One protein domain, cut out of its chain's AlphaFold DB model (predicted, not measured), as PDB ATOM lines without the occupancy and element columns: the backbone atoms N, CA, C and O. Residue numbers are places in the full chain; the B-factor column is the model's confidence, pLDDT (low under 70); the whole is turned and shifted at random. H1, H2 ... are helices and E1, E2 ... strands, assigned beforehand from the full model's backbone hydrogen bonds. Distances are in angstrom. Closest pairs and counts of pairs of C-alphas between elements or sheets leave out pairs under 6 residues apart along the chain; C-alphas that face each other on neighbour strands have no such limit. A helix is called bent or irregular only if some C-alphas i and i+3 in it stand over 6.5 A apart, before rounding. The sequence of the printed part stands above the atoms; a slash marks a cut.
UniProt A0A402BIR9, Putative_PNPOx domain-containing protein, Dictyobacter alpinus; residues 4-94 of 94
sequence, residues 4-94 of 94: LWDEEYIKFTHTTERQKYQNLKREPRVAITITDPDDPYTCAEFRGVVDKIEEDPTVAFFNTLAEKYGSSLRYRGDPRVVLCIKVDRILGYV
ATOM      1  N   LEU A   4     138.272 163.224 147.314       98.00
ATOM      2  CA  LEU A   4     138.051 164.462 148.053       98.00
ATOM      3  C   LEU A   4     136.976 164.213 149.106       98.00
ATOM      4  O   LEU A   4     136.031 163.483 148.841       98.00
ATOM      5  N   TRP A   5     137.138 164.799 150.282       96.94
ATOM      6  CA  TRP A   5     136.085 164.899 151.285       96.94
ATOM      7  C   TRP A   5     135.700 166.372 151.361       96.94
ATOM      8  O   TRP A   5     136.597 167.205 151.487       96.94
ATOM      9  N   ASP A   6     134.415 166.684 151.216       95.00
ATOM     10  CA  ASP A   6     133.890 168.057 151.237       95.00
ATOM     11  C   ASP A   6     132.951 168.312 152.424       95.00
ATOM     12  O   ASP A   6     132.050 169.134 152.326       95.00
ATOM     13  N   GLU A   7     133.170 167.598 153.532       94.88
ATOM     14  CA  GLU A   7     132.343 167.618 154.753       94.88
ATOM     15  C   GLU A   7     130.995 166.891 154.645       94.88
ATOM     16  O   GLU A   7     130.420 166.542 155.678       94.88
ATOM     17  N   GLU A   8     130.533 166.567 153.435       96.19
ATOM     18  CA  GLU A   8     129.281 165.833 153.220       96.19
ATOM     19  C   GLU A   8     129.476 164.525 152.434       96.19
ATOM     20  O   GLU A   8     128.919 163.487 152.803       96.19
ATOM     21  N   TYR A   9     130.298 164.540 151.380       98.31
ATOM     22  CA  TYR A   9     130.527 163.405 150.489       98.31
ATOM     23  C   TYR A   9     132.005 163.048 150.362       98.31
ATOM     24  O   TYR A   9     132.883 163.901 150.210       98.31
ATOM     25  N   ILE A  10     132.284 161.743 150.290       98.00
ATOM     26  CA  ILE A  10     133.536 161.273 149.696       98.00
ATOM     27  C   ILE A  10     133.335 161.270 148.183       98.00
ATOM     28  O   ILE A  10     132.427 160.616 147.675       98.00
ATOM     29  N   LYS A  11     134.178 161.988 147.445       98.38
ATOM     30  CA  LYS A  11     134.066 162.151 145.995       98.38
ATOM     31  C   LYS A  11     135.195 161.458 145.250       98.38
ATOM     32  O   LYS A  11     136.367 161.636 145.589       98.38
ATOM     33  N   PHE A  12     134.852 160.739 144.181       97.94
ATOM     34  CA  PHE A  12     135.811 160.131 143.253       97.94
ATOM     35  C   PHE A  12     135.562 160.584 141.820       97.94
ATOM     36  O   PHE A  12     134.423 160.698 141.382       97.94
ATOM     37  N   THR A  13     136.638 160.753 141.058       95.81
ATOM     38  CA  THR A  13     136.567 160.918 139.601       95.81
ATOM     39  C   THR A  13     136.483 159.558 138.915       95.81
ATOM     40  O   THR A  13     137.215 158.628 139.269       95.81
ATOM     41  N   HIS A  14     135.625 159.426 137.906       95.31
ATOM     42  CA  HIS A  14     135.482 158.188 137.143       95.31
ATOM     43  C   HIS A  14     135.197 158.443 135.659       95.31
ATOM     44  O   HIS A  14     135.003 159.582 135.248       95.31
ATOM     45  N   THR A  15     135.228 157.387 134.847       93.50
ATOM     46  CA  THR A  15     134.734 157.405 133.457       93.50
ATOM     47  C   THR A  15     133.570 156.429 133.324       93.50
ATOM     48  O   THR A  15     133.467 155.472 134.097       93.50
ATOM     49  N   THR A  16     132.693 156.653 132.348       93.00
ATOM     50  CA  THR A  16     131.432 155.906 132.205       93.00
ATOM     51  C   THR A  16     131.593 154.533 131.539       93.00
ATOM     52  O   THR A  16     130.738 153.659 131.675       93.00
ATOM     53  N   GLU A  17     132.714 154.284 130.867       92.19
ATOM     54  CA  GLU A  17     132.933 153.035 130.125       92.19
ATOM     55  C   GLU A  17     133.470 151.886 130.990       92.19
ATOM     56  O   GLU A  17     133.413 150.716 130.618       92.19
ATOM     57  N   ARG A  18     134.013 152.188 132.173       92.56
ATOM     58  CA  ARG A  18     134.693 151.183 133.002       92.56
ATOM     59  C   ARG A  18     133.702 150.273 133.719       92.56
ATOM     60  O   ARG A  18     132.723 150.743 134.292       92.56
ATOM     61  N   GLN A  19     134.055 148.992 133.865       97.00
ATOM     62  CA  GLN A  19     133.257 148.015 134.622       97.00
ATOM     63  C   GLN A  19     132.895 148.497 136.036       97.00
ATOM     64  O   GLN A  19     131.784 148.274 136.499       97.00
ATOM     65  N   LYS A  20     133.801 149.215 136.714       94.56
ATOM     66  CA  LYS A  20     133.526 149.805 138.035       94.56
ATOM     67  C   LYS A  20     132.307 150.738 138.009       94.56
ATOM     68  O   LYS A  20     131.527 150.715 138.944       94.56
ATOM     69  N   TYR A  21     132.133 151.527 136.949       96.19
ATOM     70  CA  TYR A  21     130.978 152.417 136.808       96.19
ATOM     71  C   TYR A  21     129.695 151.616 136.577       96.19
ATOM     72  O   TYR A  21     128.690 151.858 137.233       96.19
ATOM     73  N   GLN A  22     129.756 150.600 135.711       96.88
ATOM     74  CA  GLN A  22     128.622 149.707 135.451       96.88
ATOM     75  C   GLN A  22     128.196 148.934 136.710       96.88
ATOM     76  O   GLN A  22     127.004 148.775 136.966       96.88
ATOM     77  N   ASN A  23     129.154 148.515 137.544       98.00
ATOM     78  CA  ASN A  23     128.873 147.896 138.839       98.00
ATOM     79  C   ASN A  23     128.112 148.854 139.761       98.00
ATOM     80  O   ASN A  23     127.110 148.448 140.333       98.00
ATOM     81  N   LEU A  24     128.545 150.117 139.849       97.19
ATOM     82  CA  LEU A  24     127.906 151.133 140.694       97.19
ATOM     83  C   LEU A  24     126.505 151.518 140.213       97.19
ATOM     84  O   LEU A  24     125.636 151.782 141.036       97.19
ATOM     85  N   LYS A  25     126.254 151.500 138.895       95.56
ATOM     86  CA  LYS A  25     124.890 151.663 138.367       95.56
ATOM     87  C   LYS A  25     123.954 150.543 138.809       95.56
ATOM     88  O   LYS A  25     122.764 150.782 138.976       95.56
ATOM     89  N   ARG A  26     124.470 149.317 138.936       97.81
ATOM     90  CA  ARG A  26     123.680 148.147 139.340       97.81
ATOM     91  C   ARG A  26     123.518 148.056 140.855       97.81
ATOM     92  O   ARG A  26     122.485 147.606 141.333       97.81
ATOM     93  N   GLU A  27     124.560 148.419 141.589       98.25
ATOM     94  CA  GLU A  27     124.653 148.317 143.037       98.25
ATOM     95  C   GLU A  27     125.417 149.537 143.576       98.25
ATOM     96  O   GLU A  27     126.645 149.584 143.456       98.25
ATOM     97  N   PRO A  28     124.717 150.533 144.146       98.06
ATOM     98  CA  PRO A  28     125.338 151.780 144.575       98.06
ATOM     99  C   PRO A  28     126.045 151.670 145.930       98.06
ATOM    100  O   PRO A  28     126.759 152.602 146.303       98.06
ATOM    101  N   ARG A  29     125.864 150.578 146.690       98.44
ATOM    102  CA  ARG A  29     126.539 150.399 147.982       98.44
ATOM    103  C   ARG A  29     128.032 150.181 147.782       98.44
ATOM    104  O   ARG A  29     128.459 149.337 146.993       98.44
ATOM    105  N   VAL A  30     128.827 150.915 148.548       98.12
ATOM    106  CA  VAL A  30     130.287 150.905 148.468       98.12
ATOM    107  C   VAL A  30     130.920 150.780 149.845       98.12
ATOM    108  O   VAL A  30     130.360 151.197 150.859       98.12
ATOM    109  N   ALA A  31     132.124 150.218 149.852       97.38
ATOM    110  CA  ALA A  31     133.038 150.255 150.979       97.38
ATOM    111  C   ALA A  31     134.351 150.893 150.512       97.38
ATOM    112  O   ALA A  31     134.871 150.553 149.444       97.38
ATOM    113  N   ILE A  32     134.857 151.841 151.291       97.06
ATOM    114  CA  ILE A  32     136.094 152.573 151.034       97.06
ATOM    115  C   ILE A  32     136.980 152.365 152.251       97.06
ATOM    116  O   ILE A  32     136.593 152.733 153.352       97.06
ATOM    117  N   THR A  33     138.170 151.812 152.059       96.12
ATOM    118  CA  THR A  33     139.161 151.687 153.131       96.12
ATOM    119  C   THR A  33     140.294 152.660 152.864       96.12
ATOM    120  O   THR A  33     140.815 152.722 151.747       96.12
ATOM    121  N   ILE A  34     140.652 153.427 153.889       94.81
ATOM    122  CA  ILE A  34     141.810 154.316 153.898       94.81
ATOM    123  C   ILE A  34     142.737 153.814 155.001       94.81
ATOM    124  O   ILE A  34     142.304 153.630 156.139       94.81
ATOM    125  N   THR A  35     143.993 153.582 154.646       94.75
ATOM    126  CA  THR A  35     145.049 153.130 155.556       94.75
ATOM    127  C   THR A  35     146.079 154.241 155.671       94.75
ATOM    128  O   THR A  35     146.384 154.886 154.662       94.75
ATOM    129  N   ASP A  36     146.578 154.468 156.881       94.56
ATOM    130  CA  ASP A  36     147.662 155.411 157.117       94.56
ATOM    131  C   ASP A  36     148.932 154.925 156.382       94.56
ATOM    132  O   ASP A  36     149.289 153.746 156.475       94.56
ATOM    133  N   PRO A  37     149.586 155.779 155.573       93.38
ATOM    134  CA  PRO A  37     150.800 155.393 154.861       93.38
ATOM    135  C   PRO A  37     151.994 155.107 155.785       93.38
ATOM    136  O   PRO A  37     152.882 154.356 155.373       93.38
ATOM    137  N   ASP A  38     152.023 155.683 156.988       96.81
ATOM    138  CA  ASP A  38     153.111 155.555 157.959       96.81
ATOM    139  C   ASP A  38     152.848 154.435 158.985       96.81
ATOM    140  O   ASP A  38     153.797 153.868 159.532       96.81
ATOM    141  N   ASP A  39     151.578 154.064 159.204       94.56
ATOM    142  CA  ASP A  39     151.178 152.959 160.084       94.56
ATOM    143  C   ASP A  39     150.062 152.071 159.482       94.56
ATOM    144  O   ASP A  39     148.880 152.417 159.533       94.56
ATOM    145  N   PRO A  40     150.379 150.860 158.984       89.69
ATOM    146  CA  PRO A  40     149.393 149.989 158.348       89.69
ATOM    147  C   PRO A  40     148.321 149.437 159.302       89.69
ATOM    148  O   PRO A  40     147.326 148.891 158.818       89.69
ATOM    149  N   TYR A  41     148.504 149.539 160.625       91.00
ATOM    150  CA  TYR A  41     147.488 149.137 161.605       91.00
ATOM    151  C   TYR A  41     146.424 150.214 161.822       91.00
ATOM    152  O   TYR A  41     145.296 149.888 162.193       91.00
ATOM    153  N   THR A  42     146.745 151.465 161.500       93.94
ATOM    154  CA  THR A  42     145.805 152.580 161.539       93.94
ATOM    155  C   THR A  42     145.010 152.616 160.234       93.94
ATOM    156  O   THR A  42     145.504 153.004 159.170       93.94
ATOM    157  N   CYS A  43     143.743 152.197 160.285       94.19
ATOM    158  CA  CYS A  43     142.865 152.275 159.121       94.19
ATOM    159  C   CYS A  43     141.404 152.549 159.481       94.19
ATOM    160  O   CYS A  43     140.915 152.234 160.567       94.19
ATOM    161  N   ALA A  44     140.686 153.129 158.523       95.44
ATOM    162  CA  ALA A  44     139.257 153.366 158.621       95.44
ATOM    163  C   ALA A  44     138.544 152.826 157.379       95.44
ATOM    164  O   ALA A  44     138.944 153.084 156.240       95.44
ATOM    165  N   GLU A  45     137.463 152.083 157.604       96.75
ATOM    166  CA  GLU A  45     136.529 151.643 156.573       96.75
ATOM    167  C   GLU A  45     135.259 152.498 156.635       96.75
ATOM    168  O   GLU A  45     134.577 152.585 157.655       96.75
ATOM    169  N   PHE A  46     134.917 153.104 155.507       97.12
ATOM    170  CA  PHE A  46     133.735 153.922 155.298       97.12
ATOM    171  C   PHE A  46     132.764 153.138 154.424       97.12
ATOM    172  O   PHE A  46     133.077 152.790 153.283       97.12
ATOM    173  N   ARG A  47     131.574 152.856 154.952       97.94
ATOM    174  CA  ARG A  47     130.475 152.242 154.204       97.94
ATOM    175  C   ARG A  47     129.429 153.287 153.882       97.94
ATOM    176  O   ARG A  47     129.096 154.121 154.724       97.94
ATOM    177  N   GLY A  48     128.893 153.208 152.676       97.81
ATOM    178  CA  GLY A  48     127.901 154.159 152.213       97.81
ATOM    179  C   GLY A  48     127.312 153.780 150.870       97.81
ATOM    180  O   GLY A  48     127.440 152.644 150.404       97.81
ATOM    181  N   VAL A  49     126.701 154.768 150.232       98.44
ATOM    182  CA  VAL A  49     126.071 154.643 148.919       98.44
ATOM    183  C   VAL A  49     126.554 155.746 147.990       98.44
ATOM    184  O   VAL A  49     126.808 156.869 148.426       98.44
ATOM    185  N   VAL A  50     126.674 155.443 146.698       98.44
ATOM    186  CA  VAL A  50     126.747 156.479 145.662       98.44
ATOM    187  C   VAL A  50     125.378 157.151 145.598       98.44
ATOM    188  O   VAL A  50     124.448 156.612 145.006       98.44
ATOM    189  N   ASP A  51     125.266 158.302 146.251       98.19
ATOM    190  CA  ASP A  51     124.020 159.058 146.395       98.19
ATOM    191  C   ASP A  51     123.673 159.802 145.100       98.19
ATOM    192  O   ASP A  51     122.521 159.855 144.676       98.19
ATOM    193  N   LYS A  52     124.703 160.310 144.409       97.12
ATOM    194  CA  LYS A  52     124.565 160.962 143.105       97.12
ATOM    195  C   LYS A  52     125.822 160.837 142.251       97.12
ATOM    196  O   LYS A  52     126.933 160.635 142.748       97.12
ATOM    197  N   ILE A  53     125.615 160.966 140.945       97.69
ATOM    198  CA  ILE A  53     126.658 160.989 139.922       97.69
ATOM    199  C   ILE A  53     126.514 162.313 139.175       97.69
ATOM    200  O   ILE A  53     125.480 162.558 138.558       97.69
ATOM    201  N   GLU A  54     127.531 163.161 139.259       97.19
ATOM    202  CA  GLU A  54     127.557 164.476 138.616       97.19
ATOM    203  C   GLU A  54     128.427 164.401 137.355       97.19
ATOM    204  O   GLU A  54     129.496 163.789 137.367       97.19
ATOM    205  N   GLU A  55     127.980 164.995 136.251       95.94
ATOM    206  CA  GLU A  55     128.779 165.071 135.023       95.94
ATOM    207  C   GLU A  55     129.966 166.033 135.215       95.94
ATOM    208  O   GLU A  55     129.816 167.121 135.767       95.94
ATOM    209  N   ASP A  56     131.146 165.655 134.723       94.62
ATOM    210  CA  ASP A  56     132.383 166.451 134.736       94.62
ATOM    211  C   ASP A  56     132.969 166.552 133.310       94.62
ATOM    212  O   ASP A  56     134.057 166.034 133.027       94.62
ATOM    213  N   PRO A  57     132.252 167.189 132.360       89.88
ATOM    214  CA  PRO A  57     132.659 167.239 130.954       89.88
ATOM    215  C   PRO A  57     133.899 168.114 130.723       89.88
ATOM    216  O   PRO A  57     134.628 167.911 129.757       89.88
ATOM    217  N   THR A  58     134.153 169.085 131.604       89.31
ATOM    218  CA  THR A  58     135.340 169.956 131.559       89.31
ATOM    219  C   THR A  58     136.521 169.378 132.330       89.31
ATOM    220  O   THR A  58     137.604 169.967 132.316       89.31
ATOM    221  N   VAL A  59     136.342 168.219 132.978       90.94
ATOM    222  CA  VAL A  59     137.391 167.521 133.729       90.94
ATOM    223  C   VAL A  59     137.910 168.370 134.906       90.94
ATOM    224  O   VAL A  59     139.049 168.233 135.363       90.94
ATOM    225  N   ALA A  60     137.078 169.289 135.401       92.75
ATOM    226  CA  ALA A  60     137.438 170.239 136.445       92.75
ATOM    227  C   ALA A  60     137.736 169.512 137.757       92.75
ATOM    228  O   ALA A  60     138.772 169.755 138.375       92.75
ATOM    229  N   PHE A  61     136.889 168.552 138.137       95.06
ATOM    230  CA  PHE A  61     137.069 167.815 139.385       95.06
ATOM    231  C   PHE A  61     138.313 166.919 139.354       95.06
ATOM    232  O   PHE A  61     139.047 166.818 140.340       95.06
ATOM    233  N   PHE A  62     138.606 166.294 138.210       94.31
ATOM    234  CA  PHE A  62     139.861 165.559 138.055       94.31
ATOM    235  C   PHE A  62     141.085 166.466 138.228       94.31
ATOM    236  O   PHE A  62     142.044 166.048 138.874       94.31
ATOM    237  N   ASN A  63     141.062 167.687 137.683       92.38
ATOM    238  CA  ASN A  63     142.170 168.631 137.839       92.38
ATOM    239  C   ASN A  63     142.349 169.051 139.305       92.38
ATOM    240  O   ASN A  63     143.481 169.067 139.781       92.38
ATOM    241  N   THR A  64     141.256 169.281 140.041       94.56
ATOM    242  CA  THR A  64     141.301 169.520 141.494       94.56
ATOM    243  C   THR A  64     141.955 168.355 142.241       94.56
ATOM    244  O   THR A  64     142.798 168.571 143.110       94.56
ATOM    245  N   LEU A  65     141.620 167.104 141.897       96.12
ATOM    246  CA  LEU A  65     142.287 165.939 142.485       96.12
ATOM    247  C   LEU A  65     143.765 165.859 142.079       96.12
ATOM    248  O   LEU A  65     144.607 165.579 142.924       96.12
ATOM    249  N   ALA A  66     144.100 166.112 140.813       94.56
ATOM    250  CA  ALA A  66     145.487 166.095 140.358       94.56
ATOM    251  C   ALA A  66     146.339 167.114 141.128       94.56
ATOM    252  O   ALA A  66     147.422 166.764 141.585       94.56
ATOM    253  N   GLU A  67     145.830 168.329 141.344       94.44
ATOM    254  CA  GLU A  67     146.484 169.353 142.163       94.44
ATOM    255  C   GLU A  67     146.629 168.914 143.625       94.44
ATOM    256  O   GLU A  67     147.743 168.902 144.148       94.44
ATOM    257  N   LYS A  68     145.537 168.456 144.257       95.31
ATOM    258  CA  LYS A  68     145.543 167.971 145.648       95.31
ATOM    259  C   LYS A  68     146.592 166.882 145.889       95.31
ATOM    260  O   LYS A  68     147.221 166.857 146.941       95.31
ATOM    261  N   TYR A  69     146.755 165.966 144.936       95.94
ATOM    262  CA  TYR A  69     147.692 164.847 145.037       95.94
ATOM    263  C   TYR A  69     149.049 165.124 144.360       95.94
ATOM    264  O   TYR A  69     149.821 164.189 144.155       95.94
ATOM    265  N   GLY A  70     149.354 166.377 143.995       95.44
ATOM    266  CA  GLY A  70     150.655 166.772 143.434       95.44
ATOM    267  C   GLY A  70     150.991 166.128 142.083       95.44
ATOM    268  O   GLY A  70     152.161 165.954 141.742       95.44
ATOM    269  N   SER A  71     149.984 165.727 141.309       92.44
ATOM    270  CA  SER A  71     150.158 165.035 140.037       92.44
ATOM    271  C   SER A  71     150.212 165.996 138.849       92.44
ATOM    272  O   SER A  71     149.359 166.864 138.668       92.44
ATOM    273  N   SER A  72     151.177 165.773 137.955       88.88
ATOM    274  CA  SER A  72     151.264 166.451 136.656       88.88
ATOM    275  C   SER A  72     150.329 165.858 135.595       88.88
ATOM    276  O   SER A  72     150.304 166.345 134.463       88.88
ATOM    277  N   LEU A  73     149.550 164.822 135.937       84.12
ATOM    278  CA  LEU A  73     148.609 164.202 135.012       84.12
ATOM    279  C   LEU A  73     147.604 165.242 134.505       84.12
ATOM    280  O   LEU A  73     146.897 165.900 135.267       84.12
ATOM    281  N   ARG A  74     147.540 165.378 133.181       74.88
ATOM    282  CA  ARG A  74     146.541 166.179 132.474       74.88
ATOM    283  C   ARG A  74     145.650 165.217 131.718       74.88
ATOM    284  O   ARG A  74     146.117 164.491 130.844       74.88
ATOM    285  N   TYR A  75     144.374 165.187 132.072       70.94
ATOM    286  CA  TYR A  75     143.428 164.310 131.407       70.94
ATOM    287  C   TYR A  75     142.834 165.038 130.200       70.94
ATOM    288  O   TYR A  75     142.164 166.055 130.344       70.94
ATOM    289  N   ARG A  76     143.136 164.531 129.002       65.12
ATOM    290  CA  ARG A  76     142.624 165.014 127.708       65.12
ATOM    291  C   ARG A  76     141.786 163.924 127.026       65.12
ATOM    292  O   ARG A  76     142.021 163.612 125.864       65.12
ATOM    293  N   GLY A  77     140.917 163.271 127.795       67.00
ATOM    294  CA  GLY A  77     140.126 162.117 127.360       67.00
ATOM    295  C   GLY A  77     138.621 162.341 127.501       67.00
ATOM    296  O   GLY A  77     138.166 163.480 127.572       67.00
ATOM    297  N   ASP A  78     137.884 161.234 127.561       71.88
ATOM    298  CA  ASP A  78     136.419 161.171 127.565       71.88
ATOM    299  C   ASP A  78     135.751 161.966 128.699       71.88
ATOM    300  O   ASP A  78     136.340 162.137 129.771       71.88
ATOM    301  N   PRO A  79     134.493 162.405 128.522       80.12
ATOM    302  CA  PRO A  79     133.717 163.016 129.595       80.12
ATOM    303  C   PRO A  79     133.781 162.181 130.877       80.12
ATOM    304  O   PRO A  79     133.598 160.957 130.871       80.12
ATOM    305  N   ARG A  80     134.093 162.849 131.988       93.38
ATOM    306  CA  ARG A  80     134.211 162.205 133.294       93.38
ATOM    307  C   ARG A  80     132.950 162.431 134.095       93.38
ATOM    308  O   ARG A  80     132.117 163.261 133.757       93.38
ATOM    309  N   VAL A  81     132.842 161.685 135.180       96.69
ATOM    310  CA  VAL A  81     131.805 161.882 136.184       96.69
ATOM    311  C   VAL A  81     132.434 161.954 137.566       96.69
ATOM    312  O   VAL A  81     133.497 161.369 137.815       96.69
ATOM    313  N   VAL A  82     131.751 162.638 138.471       97.81
ATOM    314  CA  VAL A  82     132.038 162.656 139.900       97.81
ATOM    315  C   VAL A  82     131.049 161.736 140.594       97.81
ATOM    316  O   VAL A  82     129.838 161.904 140.496       97.81
ATOM    317  N   LEU A  83     131.573 160.736 141.290       98.19
ATOM    318  CA  LEU A  83     130.792 159.871 142.162       98.19
ATOM    319  C   LEU A  83     130.761 160.517 143.546       98.19
ATOM    320  O   LEU A  83     131.824 160.657 144.149       98.19
ATOM    321  N   CYS A  84     129.581 160.878 144.043       98.44
ATOM    322  CA  CYS A  84     129.393 161.450 145.376       98.44
ATOM    323  C   CYS A  84     128.876 160.363 146.322       98.44
ATOM    324  O   CYS A  84     127.748 159.887 146.178       98.44
ATOM    325  N   ILE A  85     129.717 159.939 147.265       98.50
ATOM    326  CA  ILE A  85     129.404 158.876 148.218       98.50
ATOM    327  C   ILE A  85     128.970 159.511 149.529       98.50
ATOM    328  O   ILE A  85     129.755 160.228 150.153       98.50
ATOM    329  N   LYS A  86     127.752 159.196 149.964       98.31
ATOM    330  CA  LYS A  86     127.263 159.526 151.300       98.31
ATOM    331  C   LYS A  86     127.631 158.398 152.255       98.31
ATOM    332  O   LYS A  86     127.372 157.233 151.957       98.31
ATOM    333  N   VAL A  87     128.292 158.737 153.359       97.88
ATOM    334  CA  VAL A  87     128.768 157.761 154.346       97.88
ATOM    335  C   VAL A  87     127.681 157.512 155.387       97.88
ATOM    336  O   VAL A  87     127.218 158.443 156.037       97.88
ATOM    337  N   ASP A  88     127.336 156.241 155.584       96.81
ATOM    338  CA  ASP A  88     126.328 155.813 156.561       96.81
ATOM    339  C   ASP A  88     126.968 155.195 157.811       96.81
ATOM    340  O   ASP A  88     126.376 155.176 158.892       96.81
ATOM    341  N   ARG A  89     128.174 154.628 157.672       96.62
ATOM    342  CA  ARG A  89     128.892 153.971 158.768       96.62
ATOM    343  C   ARG A  89     130.399 154.096 158.604       96.62
ATOM    344  O   ARG A  89     130.926 153.879 157.516       96.62
ATOM    345  N   ILE A  90     131.078 154.343 159.720       95.88
ATOM    346  CA  ILE A  90     132.537 154.342 159.825       95.88
ATOM    347  C   ILE A  90     132.941 153.229 160.793       95.88
ATOM    348  O   ILE A  90     132.368 153.104 161.875       95.88
ATOM    349  N   LEU A  91     133.897 152.405 160.385       93.31
ATOM    350  CA  LEU A  91     134.536 151.381 161.201       93.31
ATOM    351  C   LEU A  91     136.006 151.784 161.344       93.31
ATOM    352  O   LEU A  91     136.715 151.864 160.343       93.31
ATOM    353  N   GLY A  92     136.438 152.093 162.565       82.88
ATOM    354  CA  GLY A  92     137.833 152.415 162.865       82.88
ATOM    355  C   GLY A  92     138.554 151.204 163.441       82.88
ATOM    356  O   GLY A  92     138.002 150.523 164.307       82.88
ATOM    357  N   TYR A  93     139.774 150.967 162.974       70.38
ATOM    358  CA  TYR A  93     140.727 150.064 163.606       70.38
ATOM    359  C   TYR A  93     141.879 150.945 164.101       70.38
ATOM    360  O   TYR A  93     142.522 151.624 163.297       70.38
ATOM    361  N   VAL A  94     142.027 151.013 165.426       58.50
ATOM    362  CA  VAL A  94     143.033 151.806 166.152       58.50
ATOM    363  C   VAL A  94     143.889 150.867 166.979       58.50
ATOM    364  O   VAL A  94     143.305 149.890 167.508       58.50
TER     365      VAL A  94
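What this domain is: This is residues 4 to 94 of the 94 residues of the protein "Putative_PNPOx domain-containing protein" of Dictyobacter alpinus (UniProt A0A402BIR9). A twisted sheet of four strands curls like part of a barrel, its two long strands E3 and E4 sharply bent, with one short helix on each face. H2 crosses one face over E1, and H1 sits on the opposite face, beside the strands. The printed part has 91 residues, in the order E1 H1 E2 E3 H2 E4; the sheet, E1 E4 E3 E2, is antiparallel, and the class is mixed, helices and strands. It is only just compact, close to loose, with a radius of gyration of the C-alphas of 14.2 A and spans of 40 by 33 by 24 A.

Where its parts are: E1, residues 9 to 15, begins at C-alpha 9 (130.527, 163.405, 150.489) and is 18.5 A long. H1 is residues 19 to 26, 10.7 A, and E2 residues 29 to 35, 20.2 A. E3, residues 43 to 56, spans 30.1 A and bends by 80 degrees at residue 52. H2 is residues 60 to 68, 12.5 A. E4, residues 80 to 93, spans 33.3 A, bends by 77 degrees at residue 88 and ends at C-alpha 93 (140.727, 150.064, 163.606).

How they stand to each other: Edge strand E1 pairs with E4 (N 12 and O 83, 3.0 A), E4 with E3 (N 82 and O 54, 2.8 A), and E3 with E2 in a hairpin (N 32 and O 46, 2.8 A). H2, height 10.0 A over the sheet, runs across the strands, at 65 degrees to E1 on the local plane; it lies over E1, but only just over that strand alone, with 6 of its C-alphas on E1 and 2 on E4. Its closest C-alphas to E1 are Phe 62 and Thr 13, 5.9 A. H1, height 6.7 A, lies over none of the strands; its closest C-alphas to E3 are Leu 24 and Val 50, 7.4 A. H1 and H2 are apart. In both helices every O i to N i+4 pair is within hydrogen-bond range.

The domain as a whole: The C-alphas farthest apart, of Arg 76 and Val 94, are 40.7 A apart. The printed part has no cut; the link from H2 to E4 is long, 11 residues. Residues 76 to 77 and 94 have pLDDT under 70.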